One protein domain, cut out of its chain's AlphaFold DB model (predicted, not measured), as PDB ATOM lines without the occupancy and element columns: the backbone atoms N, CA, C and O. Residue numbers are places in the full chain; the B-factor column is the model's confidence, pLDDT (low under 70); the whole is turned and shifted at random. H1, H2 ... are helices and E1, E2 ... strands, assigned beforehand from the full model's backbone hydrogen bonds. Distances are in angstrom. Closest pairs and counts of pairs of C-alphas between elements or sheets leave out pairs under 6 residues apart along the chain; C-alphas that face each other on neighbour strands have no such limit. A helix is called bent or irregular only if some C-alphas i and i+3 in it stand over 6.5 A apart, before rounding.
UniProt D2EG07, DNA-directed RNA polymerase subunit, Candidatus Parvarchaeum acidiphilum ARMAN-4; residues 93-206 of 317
ATOM      1  N   VAL A  93      95.563  38.597 144.058       91.50
ATOM      2  CA  VAL A  93      94.494  38.122 143.150       91.50
ATOM      3  C   VAL A  93      94.610  36.633 142.774       91.50
ATOM      4  O   VAL A  93      93.603  35.929 142.883       91.50
ATOM      5  N   PRO A  94      95.783  36.088 142.374       89.56
ATOM      6  CA  PRO A  94      95.890  34.665 142.039       89.56
ATOM      7  C   PRO A  94      95.603  33.730 143.225       89.56
ATOM      8  O   PRO A  94      95.060  32.641 143.036       89.56
ATOM      9  N   TYR A  95      95.935  34.153 144.447       89.81
ATOM     10  CA  TYR A  95      95.677  33.400 145.677       89.81
ATOM     11  C   TYR A  95      94.202  33.430 146.030       89.81
ATOM     12  O   TYR A  95      93.606  32.376 146.234       89.81
ATOM     13  N   VAL A  96      93.592  34.615 145.983       93.19
ATOM     14  CA  VAL A  96      92.147  34.785 146.163       93.19
ATOM     15  C   VAL A  96      91.385  33.914 145.159       93.19
ATOM     16  O   VAL A  96      90.489  33.169 145.542       93.19
ATOM     17  N   TYR A  97      91.802  33.891 143.890       92.62
ATOM     18  CA  TYR A  97      91.217  33.016 142.869       92.62
ATOM     19  C   TYR A  97      91.303  31.525 143.210       92.62
ATOM     20  O   TYR A  97      90.358  30.771 142.953       92.62
ATOM     21  N   ASN A  98      92.434  31.088 143.762       91.56
ATOM     22  CA  ASN A  98      92.623  29.704 144.177       91.56
ATOM     23  C   ASN A  98      91.717  29.352 145.356       91.56
ATOM     24  O   ASN A  98      91.060  28.318 145.305       91.56
ATOM     25  N   ILE A  99      91.649  30.224 146.362       92.06
ATOM     26  CA  ILE A  99      90.862  30.017 147.578       92.06
ATOM     27  C   ILE A  99      89.373  29.966 147.235       92.06
ATOM     28  O   ILE A  99      88.728  28.955 147.495       92.06
ATOM     29  N   VAL A 100      88.843  30.985 146.548       92.00
ATOM     30  CA  VAL A 100      87.400  31.077 146.270       92.00
ATOM     31  C   VAL A 100      86.907  29.902 145.409       92.00
ATOM     32  O   VAL A 100      85.806  29.409 145.632       92.00
ATOM     33  N   ASN A 101      87.712  29.392 144.467       90.62
ATOM     34  CA  ASN A 101      87.343  28.208 143.669       90.62
ATOM     35  C   ASN A 101      87.515  26.867 144.402       90.62
ATOM     36  O   ASN A 101      87.052  25.842 143.906       90.62
ATOM     37  N   SER A 102      88.216  26.851 145.532       91.12
ATOM     38  CA  SER A 102      88.437  25.656 146.350       91.12
ATOM     39  C   SER A 102      87.530  25.605 147.583       91.12
ATOM     40  O   SER A 102      87.472  24.571 148.251       91.12
ATOM     41  N   THR A 103      86.802  26.684 147.870       92.00
ATOM     42  CA  THR A 103      85.826  26.792 148.960       92.00
ATOM     43  C   THR A 103      84.395  26.778 148.441       92.00
ATOM     44  O   THR A 103      84.108  27.224 147.332       92.00
ATOM     45  N   CYS A 104      83.463  26.299 149.257       91.00
ATOM     46  CA  CYS A 104      82.043  26.342 148.932       91.00
ATOM     47  C   CYS A 104      81.441  27.744 149.140       91.00
ATOM     48  O   CYS A 104      81.525  28.298 150.234       91.00
ATOM     49  N   ASN A 105      80.685  28.247 148.158       85.31
ATOM     50  CA  ASN A 105      80.031  29.566 148.227       85.31
ATOM     51  C   ASN A 105      79.012  29.726 149.377       85.31
ATOM     52  O   ASN A 105      78.795  30.838 149.860       85.31
ATOM     53  N   SER A 106      78.352  28.633 149.782       87.00
ATOM     54  CA  SER A 106      77.337  28.648 150.847       87.00
ATOM     55  C   SER A 106      77.959  28.463 152.237       87.00
ATOM     56  O   SER A 106      77.878  29.365 153.067       87.00
ATOM     57  N   CYS A 107      78.634  27.330 152.479       87.19
ATOM     58  CA  CYS A 107      79.142  26.978 153.809       87.19
ATOM     59  C   CYS A 107      80.571  27.449 154.136       87.19
ATOM     60  O   CYS A 107      81.002  27.235 155.266       87.19
ATOM     61  N   GLY A 108      81.329  28.002 153.182       86.38
ATOM     62  CA  GLY A 108      82.708  28.469 153.403       86.38
ATOM     63  C   GLY A 108      83.755  27.369 153.634       86.38
ATOM     64  O   GLY A 108      84.938  27.674 153.729       86.38
ATOM     65  N   ARG A 109      83.350  26.090 153.692       89.50
ATOM     66  CA  ARG A 109      84.268  24.953 153.870       89.50
ATOM     67  C   ARG A 109      85.029  24.627 152.590       89.50
ATOM     68  O   ARG A 109      84.506  24.812 151.484       89.50
ATOM     69  N   ILE A 110      86.227  24.071 152.742       89.38
ATOM     70  CA  ILE A 110      86.999  23.505 151.630       89.38
ATOM     71  C   ILE A 110      86.227  22.364 150.939       89.38
ATOM     72  O   ILE A 110      85.519  21.587 151.578       89.38
ATOM     73  N   LEU A 111      86.327  22.255 149.613       88.44
ATOM     74  CA  LEU A 111      85.603  21.262 148.806       88.44
ATOM     75  C   LEU A 111      86.262  19.871 148.839       88.44
ATOM     76  O   LEU A 111      86.578  19.296 147.800       88.44
ATOM     77  N   ILE A 112      86.498  19.336 150.035       86.25
ATOM     78  CA  ILE A 112      87.135  18.032 150.267       86.25
ATOM     79  C   ILE A 112      86.388  17.321 151.397       86.25
ATOM     80  O   ILE A 112      85.892  17.974 152.310       86.25
ATOM     81  N   SER A 113      86.249  15.997 151.316       83.75
ATOM     82  CA  SER A 113      85.578  15.228 152.369       83.75
ATOM     83  C   SER A 113      86.431  15.129 153.637       83.75
ATOM     84  O   SER A 113      87.659  15.072 153.566       83.75
ATOM     85  N   ASP A 114      85.775  15.049 154.798       80.25
ATOM     86  CA  ASP A 114      86.450  15.023 156.105       80.25
ATOM     87  C   ASP A 114      87.446  13.860 156.262       80.25
ATOM     88  O   ASP A 114      88.485  14.021 156.897       80.25
ATOM     89  N   GLU A 115      87.179  12.699 155.655       78.62
ATOM     90  CA  GLU A 115      88.097  11.550 155.692       78.62
ATOM     91  C   GLU A 115      89.442  11.854 155.024       78.62
ATOM     92  O   GLU A 115      90.496  11.482 155.539       78.62
ATOM     93  N   HIS A 116      89.410  12.558 153.889       78.00
ATOM     94  CA  HIS A 116      90.628  12.982 153.207       78.00
ATOM     95  C   HIS A 116      91.316  14.102 153.987       78.00
ATOM     96  O   HIS A 116      92.536  14.070 154.116       78.00
ATOM     97  N   LEU A 117      90.559  15.043 154.564       77.25
ATOM     98  CA  LEU A 117      91.128  16.136 155.360       77.25
ATOM     99  C   LEU A 117      91.927  15.633 156.567       77.25
ATOM    100  O   LEU A 117      92.995  16.175 156.833       77.25
ATOM    101  N   LYS A 118      91.463  14.581 157.256       78.94
ATOM    102  CA  LYS A 118      92.194  13.988 158.390       78.94
ATOM    103  C   LYS A 118      93.550  13.424 157.968       78.94
ATOM    104  O   LYS A 118      94.567  13.836 158.516       78.94
ATOM    105  N   LYS A 119      93.580  12.579 156.932       80.19
ATOM    106  CA  LYS A 119      94.837  12.027 156.390       80.19
ATOM    107  C   LYS A 119      95.795  13.134 155.950       80.19
ATOM    108  O   LYS A 119      96.964  13.138 156.298       80.19
ATOM    109  N   LEU A 120      95.264  14.133 155.250       74.69
ATOM    110  CA  LEU A 120      96.043  15.281 154.794       74.69
ATOM    111  C   LEU A 120      96.566  16.146 155.942       74.69
ATOM    112  O   LEU A 120      97.659  16.688 155.828       74.69
ATOM    113  N   SER A 121      95.817  16.292 157.036       75.69
ATOM    114  CA  SER A 121      96.304  17.019 158.212       75.69
ATOM    115  C   SER A 121      97.499  16.310 158.852       75.69
ATOM    116  O   SER A 121      98.482  16.964 159.188       75.69
ATOM    117  N   GLU A 122      97.478  14.977 158.912       75.88
ATOM    118  CA  GLU A 122      98.601  14.160 159.390       75.88
ATOM    119  C   GLU A 122      99.818  14.274 158.449       75.88
ATOM    120  O   GLU A 122     100.950  14.466 158.905       75.88
ATOM    121  N   ASP A 123      99.591  14.258 157.133       73.94
ATOM    122  CA  ASP A 123     100.638  14.456 156.121       73.94
ATOM    123  C   ASP A 123     101.261  15.864 156.187       73.94
ATOM    124  O   ASP A 123     102.469  16.034 156.014       73.94
ATOM    125  N   ILE A 124     100.459  16.899 156.456       72.69
ATOM    126  CA  ILE A 124     100.945  18.280 156.591       72.69
ATOM    127  C   ILE A 124     101.784  18.434 157.864       72.69
ATOM    128  O   ILE A 124     102.857  19.034 157.805       72.69
ATOM    129  N   ILE A 125     101.326  17.877 158.991       72.25
ATOM    130  CA  ILE A 125     102.042  17.929 160.276       72.25
ATOM    131  C   ILE A 125     103.369  17.166 160.181       72.25
ATOM    132  O   ILE A 125     104.412  17.668 160.595       72.25
ATOM    133  N   SER A 126     103.363  15.972 159.584       68.12
ATOM    134  CA  SER A 126     104.581  15.170 159.414       68.12
ATOM    135  C   SER A 126     105.597  15.816 158.462       68.12
ATOM    136  O   SER A 126     106.804  15.721 158.708       68.12
ATOM    137  N   ALA A 127     105.135  16.523 157.424       66.62
ATOM    138  CA  ALA A 127     105.996  17.287 156.522       66.62
ATOM    139  C   ALA A 127     106.644  18.509 157.201       66.62
ATOM    140  O   ALA A 127     107.788  18.837 156.874       66.62
ATOM    141  N   ASP A 128     105.943  19.155 158.139       65.25
ATOM    142  CA  ASP A 128     106.446  20.305 158.911       65.25
ATOM    143  C   ASP A 128     107.626  19.906 159.808       65.25
ATOM    144  O   ASP A 128     108.614  20.629 159.903       65.25
ATOM    145  N   ILE A 129     107.547  18.712 160.405       60.59
ATOM    146  CA  ILE A 129     108.548  18.199 161.347       60.59
ATOM    147  C   ILE A 129     109.780  17.639 160.620       60.59
ATOM    148  O   ILE A 129     110.900  17.819 161.094       60.59
ATOM    149  N   ASN A 130     109.601  16.966 159.475       57.28
ATOM    150  CA  ASN A 130     110.650  16.100 158.921       57.28
ATOM    151  C   ASN A 130     111.241  16.545 157.573       57.28
ATOM    152  O   ASN A 130     112.382  16.193 157.279       57.28
ATOM    153  N   GLU A 131     110.505  17.271 156.717       58.75
ATOM    154  CA  GLU A 131     110.874  17.364 155.286       58.75
ATOM    155  C   GLU A 131     110.909  18.783 154.685       58.75
ATOM    156  O   GLU A 131     111.207  18.960 153.495       58.75
ATOM    157  N   GLY A 132     110.664  19.806 155.507       63.19
ATOM    158  CA  GLY A 132     110.815  21.218 155.157       63.19
ATOM    159  C   GLY A 132     109.724  21.793 154.236       63.19
ATOM    160  O   GLY A 132     108.960  21.093 153.567       63.19
ATOM    161  N   ASN A 133     109.688  23.129 154.143       70.75
ATOM    162  CA  ASN A 133     108.604  23.905 153.513       70.75
ATOM    163  C   ASN A 133     108.265  23.524 152.054       70.75
ATOM    164  O   ASN A 133     107.136  23.722 151.607       70.75
ATOM    165  N   LYS A 134     109.206  22.961 151.283       75.12
ATOM    166  CA  LYS A 134     108.997  22.652 149.853       75.12
ATOM    167  C   LYS A 134     107.962  21.549 149.619       75.12
ATOM    168  O   LYS A 134     107.162  21.657 148.687       75.12
ATOM    169  N   LYS A 135     107.962  20.487 150.433       76.44
ATOM    170  CA  LYS A 135     107.000  19.383 150.272       76.44
ATOM    171  C   LYS A 135     105.597  19.796 150.709       76.44
ATOM    172  O   LYS A 135     104.647  19.524 149.977       76.44
ATOM    173  N   LYS A 136     105.491  20.570 151.794       76.25
ATOM    174  CA  LYS A 136     104.244  21.206 152.251       76.25
ATOM    175  C   LYS A 136     103.579  22.020 151.137       76.25
ATOM    176  O   LYS A 136     102.417  21.791 150.810       76.25
ATOM    177  N   ILE A 137     104.341  22.886 150.461       79.06
ATOM    178  CA  ILE A 137     103.838  23.680 149.325       79.06
ATOM    179  C   ILE A 137     103.328  22.774 148.195       79.06
ATOM    180  O   ILE A 137     102.267  23.031 147.625       79.06
ATOM    181  N   LYS A 138     104.055  21.701 147.860       83.31
ATOM    182  CA  LYS A 138     103.650  20.767 146.797       83.31
ATOM    183  C   LYS A 138     102.335  20.053 147.130       83.31
ATOM    184  O   LYS A 138     101.482  19.937 146.250       83.31
ATOM    185  N   LEU A 139     102.166  19.620 148.381       81.25
ATOM    186  CA  LEU A 139     100.936  18.991 148.872       81.25
ATOM    187  C   LEU A 139      99.752  19.963 148.805       81.25
ATOM    188  O   LEU A 139      98.731  19.637 148.202       81.25
ATOM    189  N   ILE A 140      99.918  21.189 149.309       83.00
ATOM    190  CA  ILE A 140      98.881  22.233 149.264       83.00
ATOM    191  C   ILE A 140      98.487  22.565 147.814       83.00
ATOM    192  O   ILE A 140      97.303  22.642 147.485       83.00
ATOM    193  N   LYS A 141      99.457  22.692 146.897       84.81
ATOM    194  CA  LYS A 141      99.171  22.917 145.468       84.81
ATOM    195  C   LYS A 141      98.346  21.771 144.864       84.81
ATOM    196  O   LYS A 141      97.403  22.027 144.108       84.81
ATOM    197  N   ALA A 142      98.683  20.519 145.183       86.12
ATOM    198  CA  ALA A 142      97.930  19.351 144.721       86.12
ATOM    199  C   ALA A 142      96.500  19.342 145.284       86.12
ATOM    200  O   ALA A 142      95.546  19.079 144.546       86.12
ATOM    201  N   LEU A 143      96.349  19.724 146.553       84.81
ATOM    202  CA  LEU A 143      95.070  19.823 147.243       84.81
ATOM    203  C   LEU A 143      94.136  20.845 146.589       84.81
ATOM    204  O   LEU A 143      93.007  20.521 146.223       84.81
ATOM    205  N   ILE A 144      94.633  22.063 146.362       87.06
ATOM    206  CA  ILE A 144      93.891  23.139 145.695       87.06
ATOM    207  C   ILE A 144      93.461  22.695 144.291       87.06
ATOM    208  O   ILE A 144      92.330  22.949 143.870       87.06
ATOM    209  N   LYS A 145      94.335  21.988 143.558       87.56
ATOM    210  CA  LYS A 145      94.013  21.451 142.228       87.56
ATOM    211  C   LYS A 145      92.881  20.423 142.282       87.56
ATOM    212  O   LYS A 145      92.013  20.454 141.412       87.56
ATOM    213  N   HIS A 146      92.875  19.547 143.286       87.00
ATOM    214  CA  HIS A 146      91.793  18.586 143.493       87.00
ATOM    215  C   HIS A 146      90.478  19.295 143.855       87.00
ATOM    216  O   HIS A 146      89.467  19.089 143.186       87.00
ATOM    217  N   ALA A 147      90.508  20.202 144.837       87.44
ATOM    218  CA  ALA A 147      89.332  20.936 145.311       87.44
ATOM    219  C   ALA A 147      88.623  21.724 144.192       87.44
ATOM    220  O   ALA A 147      87.399  21.724 144.119       87.44
ATOM    221  N   LYS A 148      89.374  22.322 143.256       86.94
ATOM    222  CA  LYS A 148      88.819  23.068 142.104       86.94
ATOM    223  C   LYS A 148      87.973  22.231 141.139       86.94
ATOM    224  O   LYS A 148      87.213  22.787 140.340       86.94
ATOM    225  N   ASN A 149      88.157  20.913 141.130       86.56
ATOM    226  CA  ASN A 149      87.427  20.015 140.236       86.56
ATOM    227  C   ASN A 149      86.136  19.482 140.860       86.56
ATOM    228  O   ASN A 149      85.288  18.965 140.136       86.56
ATOM    229  N   VAL A 150      85.962  19.645 142.171       86.88
ATOM    230  CA  VAL A 150      84.779  19.186 142.890       86.88
ATOM    231  C   VAL A 150      83.594  20.097 142.569       86.88
ATOM    232  O   VAL A 150      83.622  21.305 142.792       86.88
ATOM    233  N   THR A 151      82.531  19.512 142.017       86.69
ATOM    234  CA  THR A 151      81.335  20.239 141.561       86.69
ATOM    235  C   THR A 151      80.216  20.274 142.596       86.69
ATOM    236  O   THR A 151      79.352  21.146 142.530       86.69
ATOM    237  N   ILE A 152      80.209  19.350 143.556       89.56
ATOM    238  CA  ILE A 152      79.193  19.251 144.607       89.56
ATOM    239  C   ILE A 152      79.903  19.318 145.953       89.56
ATOM    240  O   ILE A 152      80.828  18.552 146.209       89.56
ATOM    241  N   CYS A 153      79.476  20.242 146.815       88.25
ATOM    242  CA  CYS A 153      80.068  20.381 148.140       88.25
ATOM    243  C   CYS A 153      79.791  19.128 149.001       88.25
ATOM    244  O   CYS A 153      78.619  18.785 149.176       88.25
ATOM    245  N   PRO A 154      80.816  18.502 149.611       87.62
ATOM    246  CA  PRO A 154      80.631  17.349 150.500       87.62
ATOM    247  C   PRO A 154      79.797  17.652 151.756       87.62
ATOM    248  O   PRO A 154      79.136  16.766 152.283       87.62
ATOM    249  N   PHE A 155      79.799  18.909 152.215       87.19
ATOM    250  CA  PHE A 155      79.173  19.319 153.477       87.19
ATOM    251  C   PHE A 155      77.716  19.757 153.322       87.19
ATOM    252  O   PHE A 155      76.834  19.257 154.008       87.19
ATOM    253  N   CYS A 156      77.451  20.705 152.418       88.88
ATOM    254  CA  CYS A 156      76.118  21.297 152.251       88.88
ATOM    255  C   CYS A 156      75.405  20.852 150.967       88.88
ATOM    256  O   CYS A 156      74.332  21.365 150.660       88.88
ATOM    257  N   ARG A 157      76.019  19.962 150.172       86.69
ATOM    258  CA  ARG A 157      75.495  19.440 148.892       86.69
ATOM    259  C   ARG A 157      75.142  20.505 147.846       86.69
ATOM    260  O   ARG A 157      74.544  20.201 146.819       86.69
ATOM    261  N   THR A 158      75.558  21.754 148.059       89.56
ATOM    262  CA  THR A 158      75.343  22.842 147.103       89.56
ATOM    263  C   THR A 158      76.223  22.631 145.872       89.56
ATOM    264  O   THR A 158      77.432  22.392 145.995       89.56
ATOM    265  N   LYS A 159      75.628  22.755 144.682       88.12
ATOM    266  CA  LYS A 159      76.342  22.708 143.403       88.12
ATOM    267  C   LYS A 159      77.211  23.955 143.245       88.12
ATOM    268  O   LYS A 159      76.712  25.077 143.271       88.12
ATOM    269  N   GLN A 160      78.508  23.753 143.063       85.38
ATOM    270  CA  GLN A 160      79.467  24.823 142.836       85.38
ATOM    271  C   GLN A 160      79.567  25.123 141.342       85.38
ATOM    272  O   GLN A 160      79.644  24.219 140.507       85.38
ATOM    273  N   LYS A 161      79.575  26.411 141.002       85.38
ATOM    274  CA  LYS A 161      79.941  26.885 139.665       85.38
ATOM    275  C   LYS A 161      81.352  27.456 139.738       85.38
ATOM    276  O   LYS A 161      81.690  28.132 140.708       85.38
ATOM    277  N   LYS A 162      82.156  27.187 138.712       85.00
ATOM    278  CA  LYS A 162      83.530  27.688 138.626       85.00
ATOM    279  C   LYS A 162      83.526  29.190 138.355       85.00
ATOM    280  O   LYS A 162      82.740  29.664 137.535       85.00
ATOM    281  N   ILE A 163      84.420  29.910 139.020       90.38
ATOM    282  CA  ILE A 163      84.685  31.327 138.771       90.38
ATOM    283  C   ILE A 163      85.818  31.410 137.756       90.38
ATOM    284  O   ILE A 163      86.810  30.690 137.876       90.38
ATOM    285  N   LYS A 164      85.683  32.283 136.761       91.62
ATOM    286  CA  LYS A 164      86.753  32.617 135.818       91.62
ATOM    287  C   LYS A 164      87.467  33.881 136.295       91.62
ATOM    288  O   LYS A 164      86.830  34.776 136.841       91.62
ATOM    289  N   LEU A 165      88.781  33.937 136.098       91.06
ATOM    290  CA  LEU A 165      89.574  35.144 136.326       91.06
ATOM    291  C   LEU A 165      89.897  35.776 134.977       91.06
ATOM    292  O   LEU A 165      90.728  35.261 134.225       91.06
ATOM    293  N   GLU A 166      89.250  36.896 134.696       89.31
ATOM    294  CA  GLU A 166      89.644  37.796 133.626       89.31
ATOM    295  C   GLU A 166      90.735  38.713 134.176       89.31
ATOM    296  O   GLU A 166      90.552  39.454 135.145       89.31
ATOM    297  N   LYS A 167      91.933  38.605 133.602       83.75
ATOM    298  CA  LYS A 167      93.055  39.452 134.010       83.75
ATOM    299  C   LYS A 167      92.706  40.923 133.724       83.75
ATOM    300  O   LYS A 167      92.035  41.190 132.728       83.75
ATOM    301  N   PRO A 168      93.160  41.871 134.564       84.44
ATOM    302  CA  PRO A 168      94.121  41.705 135.663       84.44
ATOM    303  C   PRO A 168      93.540  41.278 137.028       84.44
ATOM    304  O   PRO A 168      94.276  40.669 137.803       84.44
ATOM    305  N   TYR A 169      92.272  41.568 137.338       87.62
ATOM    306  CA  TYR A 169      91.684  41.338 138.674       87.62
ATOM    307  C   TYR A 169      90.169  41.054 138.674       87.62
ATOM    308  O   TYR A 169      89.546  41.062 139.732       87.62
ATOM    309  N   THR A 170      89.561  40.799 137.515       90.31
ATOM    310  CA  THR A 170      88.102  40.673 137.386       90.31
ATOM    311  C   THR A 170      87.662  39.224 137.580       90.31
ATOM    312  O   THR A 170      88.046  38.328 136.827       90.31
ATOM    313  N   PHE A 171      86.828  38.981 138.588       92.12
ATOM    314  CA  PHE A 171      86.260  37.663 138.868       92.12
ATOM    315  C   PHE A 171      84.874  37.546 138.235       92.12
ATOM    316  O   PHE A 171      84.010  38.378 138.486       92.12
ATOM    317  N   VAL A 172      84.640  36.497 137.446       92.50
ATOM    318  CA  VAL A 172      83.365  36.274 136.750       92.50
ATOM    319  C   VAL A 172      82.737  34.963 137.212       92.50
ATOM    320  O   VAL A 172      83.334  33.889 137.095       92.50
ATOM    321  N   PHE A 173      81.522  35.042 137.748       88.75
ATOM    322  CA  PHE A 173      80.717  33.908 138.187       88.75
ATOM    323  C   PHE A 173      79.547  33.687 137.220       88.75
ATOM    324  O   PHE A 173      78.514  34.350 137.301       88.75
ATOM    325  N   GLY A 174      79.706  32.734 136.296       85.81
ATOM    326  CA  GLY A 174      78.775  32.590 135.173       85.81
ATOM    327  C   GLY A 174      78.932  33.770 134.219       85.81
ATOM    328  O   GLY A 174      79.991  33.891 133.610       85.81
ATOM    329  N   ASP A 175      77.920  34.636 134.171       85.19
ATOM    330  CA  ASP A 175      77.902  35.868 133.367       85.19
ATOM    331  C   ASP A 175      77.947  37.141 134.236       85.19
ATOM    332  O   ASP A 175      77.953  38.256 133.722       85.19
ATOM    333  N   GLN A 176      77.981  36.995 135.568       89.19
ATOM    334  CA  GLN A 176      78.010  38.118 136.508       89.19
ATOM    335  C   GLN A 176      79.433  38.382 137.001       89.19
ATOM    336  O   GLN A 176      80.138  37.460 137.424       89.19
ATOM    337  N   LYS A 177      79.850  39.651 136.985       91.31
ATOM    338  CA  LYS A 177      81.099  40.093 137.616       91.31
ATOM    339  C   LYS A 177      80.913  40.111 139.133       91.31
ATOM    340  O   LYS A 177      79.906  40.607 139.622       91.31
ATOM    341  N   LEU A 178      81.873  39.553 139.866       92.38
ATOM    342  CA  LEU A 178      81.907  39.623 141.322       92.38
ATOM    343  C   LEU A 178      82.636  40.889 141.751       92.38
ATOM    344  O   LEU A 178      83.762  41.139 141.314       92.38
ATOM    345  N   THR A 179      82.012  41.640 142.648       93.88
ATOM    346  CA  THR A 179      82.634  42.819 143.242       93.88
ATOM    347  C   THR A 179      83.662  42.413 144.312       93.88
ATOM    348  O   THR A 179      83.580  41.312 144.874       93.88
ATOM    349  N   PRO A 180      84.625  43.287 144.661       94.94
ATOM    350  CA  PRO A 180      85.497  43.065 145.815       94.94
ATOM    351  C   PRO A 180      84.737  42.797 147.121       94.94
ATOM    352  O   PRO A 180      85.208  42.005 147.933       94.94
ATOM    353  N   ILE A 181      83.549  43.388 147.303       94.94
ATOM    354  CA  ILE A 181      82.678  43.137 148.463       94.94
ATOM    355  C   ILE A 181      82.168  41.694 148.449       94.94
ATOM    356  O   ILE A 181      82.249  41.002 149.461       94.94
ATOM    357  N   ASP A 182      81.686  41.208 147.303       93.69
ATOM    358  CA  ASP A 182      81.190  39.832 147.180       93.69
ATOM    359  C   ASP A 182      82.281  38.809 147.479       93.69
ATOM    360  O   ASP A 182      82.029  37.781 148.112       93.69
ATOM    361  N   VAL A 183      83.499  39.077 147.003       94.19
ATOM    362  CA  VAL A 183      84.653  38.217 147.260       94.19
ATOM    363  C   VAL A 183      85.043  38.278 148.733       94.19
ATOM    364  O   VAL A 183      85.203  37.223 149.338       94.19
ATOM    365  N   LEU A 184      85.119  39.470 149.329       94.69
ATOM    366  CA  LEU A 184      85.407  39.647 150.754       94.69
ATOM    367  C   LEU A 184      84.419  38.855 151.626       94.69
ATOM    368  O   LEU A 184      84.844  38.009 152.411       94.69
ATOM    369  N   ASN A 185      83.115  39.002 151.377       93.75
ATOM    370  CA  ASN A 185      82.053  38.272 152.078       93.75
ATOM    371  C   ASN A 185      82.165  36.743 151.938       93.75
ATOM    372  O   ASN A 185      81.652  35.995 152.771       93.75
ATOM    373  N   ARG A 186      82.779  36.237 150.859       92.56
ATOM    374  CA  ARG A 186      83.054  34.798 150.699       92.56
ATOM    375  C   ARG A 186      84.283  34.366 151.487       92.56
ATOM    376  O   ARG A 186      84.249  33.286 152.069       92.56
ATOM    377  N   LEU A 187      85.337  35.179 151.500       93.88
ATOM    378  CA  LEU A 187      86.569  34.886 152.232       93.88
ATOM    379  C   LEU A 187      86.333  34.889 153.749       93.88
ATOM    380  O   LEU A 187      86.818  33.994 154.431       93.88
ATOM    381  N   GLU A 188      85.504  35.802 154.258       93.56
ATOM    382  CA  GLU A 188      85.146  35.880 155.684       93.56
ATOM    383  C   GLU A 188      84.381  34.649 156.201       93.56
ATOM    384  O   GLU A 188      84.420  34.343 157.391       93.56
ATOM    385  N   LYS A 189      83.701  33.901 155.321       92.62
ATOM    386  CA  LYS A 189      82.994  32.662 155.700       92.62
ATOM    387  C   LYS A 189      83.934  31.482 155.951       92.62
ATOM    388  O   LYS A 189      83.479  30.447 156.443       92.62
ATOM    389  N   ILE A 190      85.202  31.588 155.557       93.06
ATOM    390  CA  ILE A 190      86.171  30.501 155.689       93.06
ATOM    391  C   ILE A 190      86.543  30.352 157.165       93.06
ATOM    392  O   ILE A 190      86.914  31.312 157.838       93.06
ATOM    393  N   LYS A 191      86.442  29.121 157.668       90.81
ATOM    394  CA  LYS A 191      86.797  28.798 159.052       90.81
ATOM    395  C   LYS A 191      88.306  28.658 159.212       90.81
ATOM    396  O   LYS A 191      88.979  28.120 158.339       90.81
ATOM    397  N   ASP A 192      88.793  29.010 160.392       91.62
ATOM    398  CA  ASP A 192      90.203  28.978 160.797       91.62
ATOM    399  C   ASP A 192      90.830  27.593 160.604       91.62
ATOM    400  O   ASP A 192      91.942  27.464 160.101       91.62
ATOM    401  N   GLN A 193      90.067  26.541 160.914       87.75
ATOM    402  CA  GLN A 193      90.484  25.144 160.760       87.75
ATOM    403  C   GLN A 193      90.809  24.765 159.310       87.75
ATOM    404  O   GLN A 193      91.627  23.873 159.083       87.75
ATOM    405  N   ASP A 194      90.175  25.430 158.341       88.00
ATOM    406  CA  ASP A 194      90.374  25.146 156.925       88.00
ATOM    407  C   ASP A 194      91.557  25.949 156.335       88.00
ATOM    408  O   ASP A 194      92.033  25.625 155.247       88.00
ATOM    409  N   LEU A 195      92.075  26.965 157.041       88.25
ATOM    410  CA  LEU A 195      93.146  27.847 156.546       88.25
ATOM    411  C   LEU A 195      94.479  27.123 156.344       88.25
ATOM    412  O   LEU A 195      95.171  27.379 155.355       88.25
ATOM    413  N   GLN A 196      94.787  26.148 157.201       84.12
ATOM    414  CA  GLN A 196      95.993  25.321 157.081       84.12
ATOM    415  C   GLN A 196      96.086  24.614 155.717       84.12
ATOM    416  O   GLN A 196      97.172  24.463 155.158       84.12
ATOM    417  N   PHE A 197      94.942  24.241 155.132       84.12
ATOM    418  CA  PHE A 197      94.868  23.562 153.837       84.12
ATOM    419  C   PHE A 197      95.159  24.501 152.662       84.12
ATOM    420  O   PHE A 197      95.481  24.043 151.566       84.12
ATOM    421  N   PHE A 198      95.081  25.811 152.890       85.44
ATOM    422  CA  PHE A 198      95.503  26.846 151.950       85.44
ATOM    423  C   PHE A 198      96.935  27.330 152.209       85.44
ATOM    424  O   PHE A 198      97.430  28.171 151.460       85.44
ATOM    425  N   GLY A 199      97.612  26.793 153.231       84.75
ATOM    426  CA  GLY A 199      98.914  27.286 153.680       84.75
ATOM    427  C   GLY A 199      98.832  28.662 154.334       84.75
ATOM    428  O   GLY A 199      99.799  29.415 154.267       84.75
ATOM    429  N   LEU A 200      97.671  28.994 154.900       88.50
ATOM    430  CA  LEU A 200      97.427  30.238 155.611       88.50
ATOM    431  C   LEU A 200      97.377  29.984 157.113       88.50
ATOM    432  O   LEU A 200      96.958  28.926 157.582       88.50
ATOM    433  N   ASP A 201      97.784  31.008 157.837       87.88
ATOM    434  CA  ASP A 201      97.785  31.094 159.285       87.88
ATOM    435  C   ASP A 201      96.626  32.000 159.757       87.88
ATOM    436  O   ASP A 201      96.452  33.092 159.192       87.88
ATOM    437  N   PRO A 202      95.822  31.569 160.748       90.00
ATOM    438  CA  PRO A 202      94.670  32.323 161.240       90.00
ATOM    439  C   PRO A 202      95.035  33.650 161.916       90.00
ATOM    440  O   PRO A 202      94.247  34.590 161.838       90.00
ATOM    441  N   ASP A 203      96.211  33.765 162.527       88.94
ATOM    442  CA  ASP A 203      96.621  34.967 163.253       88.94
ATOM    443  C   ASP A 203      97.360  35.953 162.340       88.94
ATOM    444  O   ASP A 203      97.249  37.170 162.505       88.94
ATOM    445  N   TYR A 204      98.075  35.439 161.331       89.25
ATOM    446  CA  TYR A 204      98.981  36.253 160.514       89.25
ATOM    447  C   TYR A 204      98.590  36.415 159.044       89.25
ATOM    448  O   TYR A 204      99.138  37.291 158.377       89.25
ATOM    449  N   SER A 205      97.690  35.606 158.479       91.94
ATOM    450  CA  SER A 205      97.440  35.627 157.023       91.94
ATOM    451  C   SER A 205      96.021  35.233 156.615       91.94
ATOM    452  O   SER A 205      95.807  34.548 155.612       91.94
ATOM    453  N   ARG A 206      95.032  35.728 157.360       93.19
ATOM    454  CA  ARG A 206      93.619  35.551 157.021       93.19
ATOM    455  C   ARG A 206      93.315  35.979 155.576       93.19
ATOM    456  O   ARG A 206      93.783  37.033 155.130       93.19
TER     457      ARG A 206
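What this domain is: This is residues 93 to 206 of the 317 residues of the protein "DNA-directed RNA polymerase subunit" of Candidatus Parvarchaeum acidiphilum ARMAN-4 (UniProt D2EG07). What shape do these atoms make? A helical hairpin of H2 and H3 makes one end and a small three-stranded sheet the other, with H1 between them. H4 packs on H1, and H5 on H3. What builds it? The printed part has 114 residues, with H1 H2 H3 E1 E2 E3 H4 H5 in order, mostly helix; the antiparallel sheet runs E1 - E2 - E3. How spread is it? It is compact, with radius of gyration of the C-alphas 14.3 A and spans 45 by 30 by 23 A.

Where its parts are: Where are the first helices? H1, residues 93 to 102, begins at C-alpha 93 (94.494, 38.122, 143.150) and is 14.2 A long. H2, 114 to 130, measures 24.4 A, and H3, 133 to 147, 21.2 A. What follows? E1 is 163 to 166, 9.6 A; E2 170 to 173, 10.0 A; E3 176 to 178, 6.4 A. H4, 180 to 187, and H5, 192 to 198, measure 10.5 A each; H5 ends at C-alpha 198 (95.503, 26.846, 151.950) and is only just irregular, C-alphas 193 and 196 being 6.6 A apart.

How they stand to each other: What does H1 meet? It is on the sheet, two layers, a helix on one face of a sheet; the closest C-alphas, of Asn 101 and Ile 163, are 6.4 A apart. It touches H4 at a steep tilt of 48 degrees, the closest C-alphas being Val 100 and Leu 187, 7.1 A. What does H3, the hub, touch? It touches H1 with residues 144 to 147 alone, closest C-alphas Ser 102 and Ala 147, 4.9 A; H2, its hairpin partner, at a shallow tilt of 15 degrees, closest C-alphas Ala 127 and Lys 136, 6.1 A; and H5, about perpendicular at 79 degrees, closest C-alphas Ile 140 and Phe 197, 6.2 A. How do the backbones pair? In the meander E1 E2 E3, each strand the antiparallel neighbour of the one before, N 164 and O 172 are 2.9 A apart and N 178 and O 171 2.8 A. Each O i to N i+4 pair is within hydrogen-bond range in H1, H3 and H4, 12 of 13 in H2 and 0 of 3 in H5, where 3 of 4 O i to N i+3 pairs are.

The domain as a whole: How far does it reach? The two C-alphas farthest apart, of Asn 130 and Asp 175, are 46.0 A apart. Are there cuts or long links? The printed part has no cut; the links H1 to H2 and H3 to E1 are long. Where is confidence low? Residues 126 to 132 are under 70.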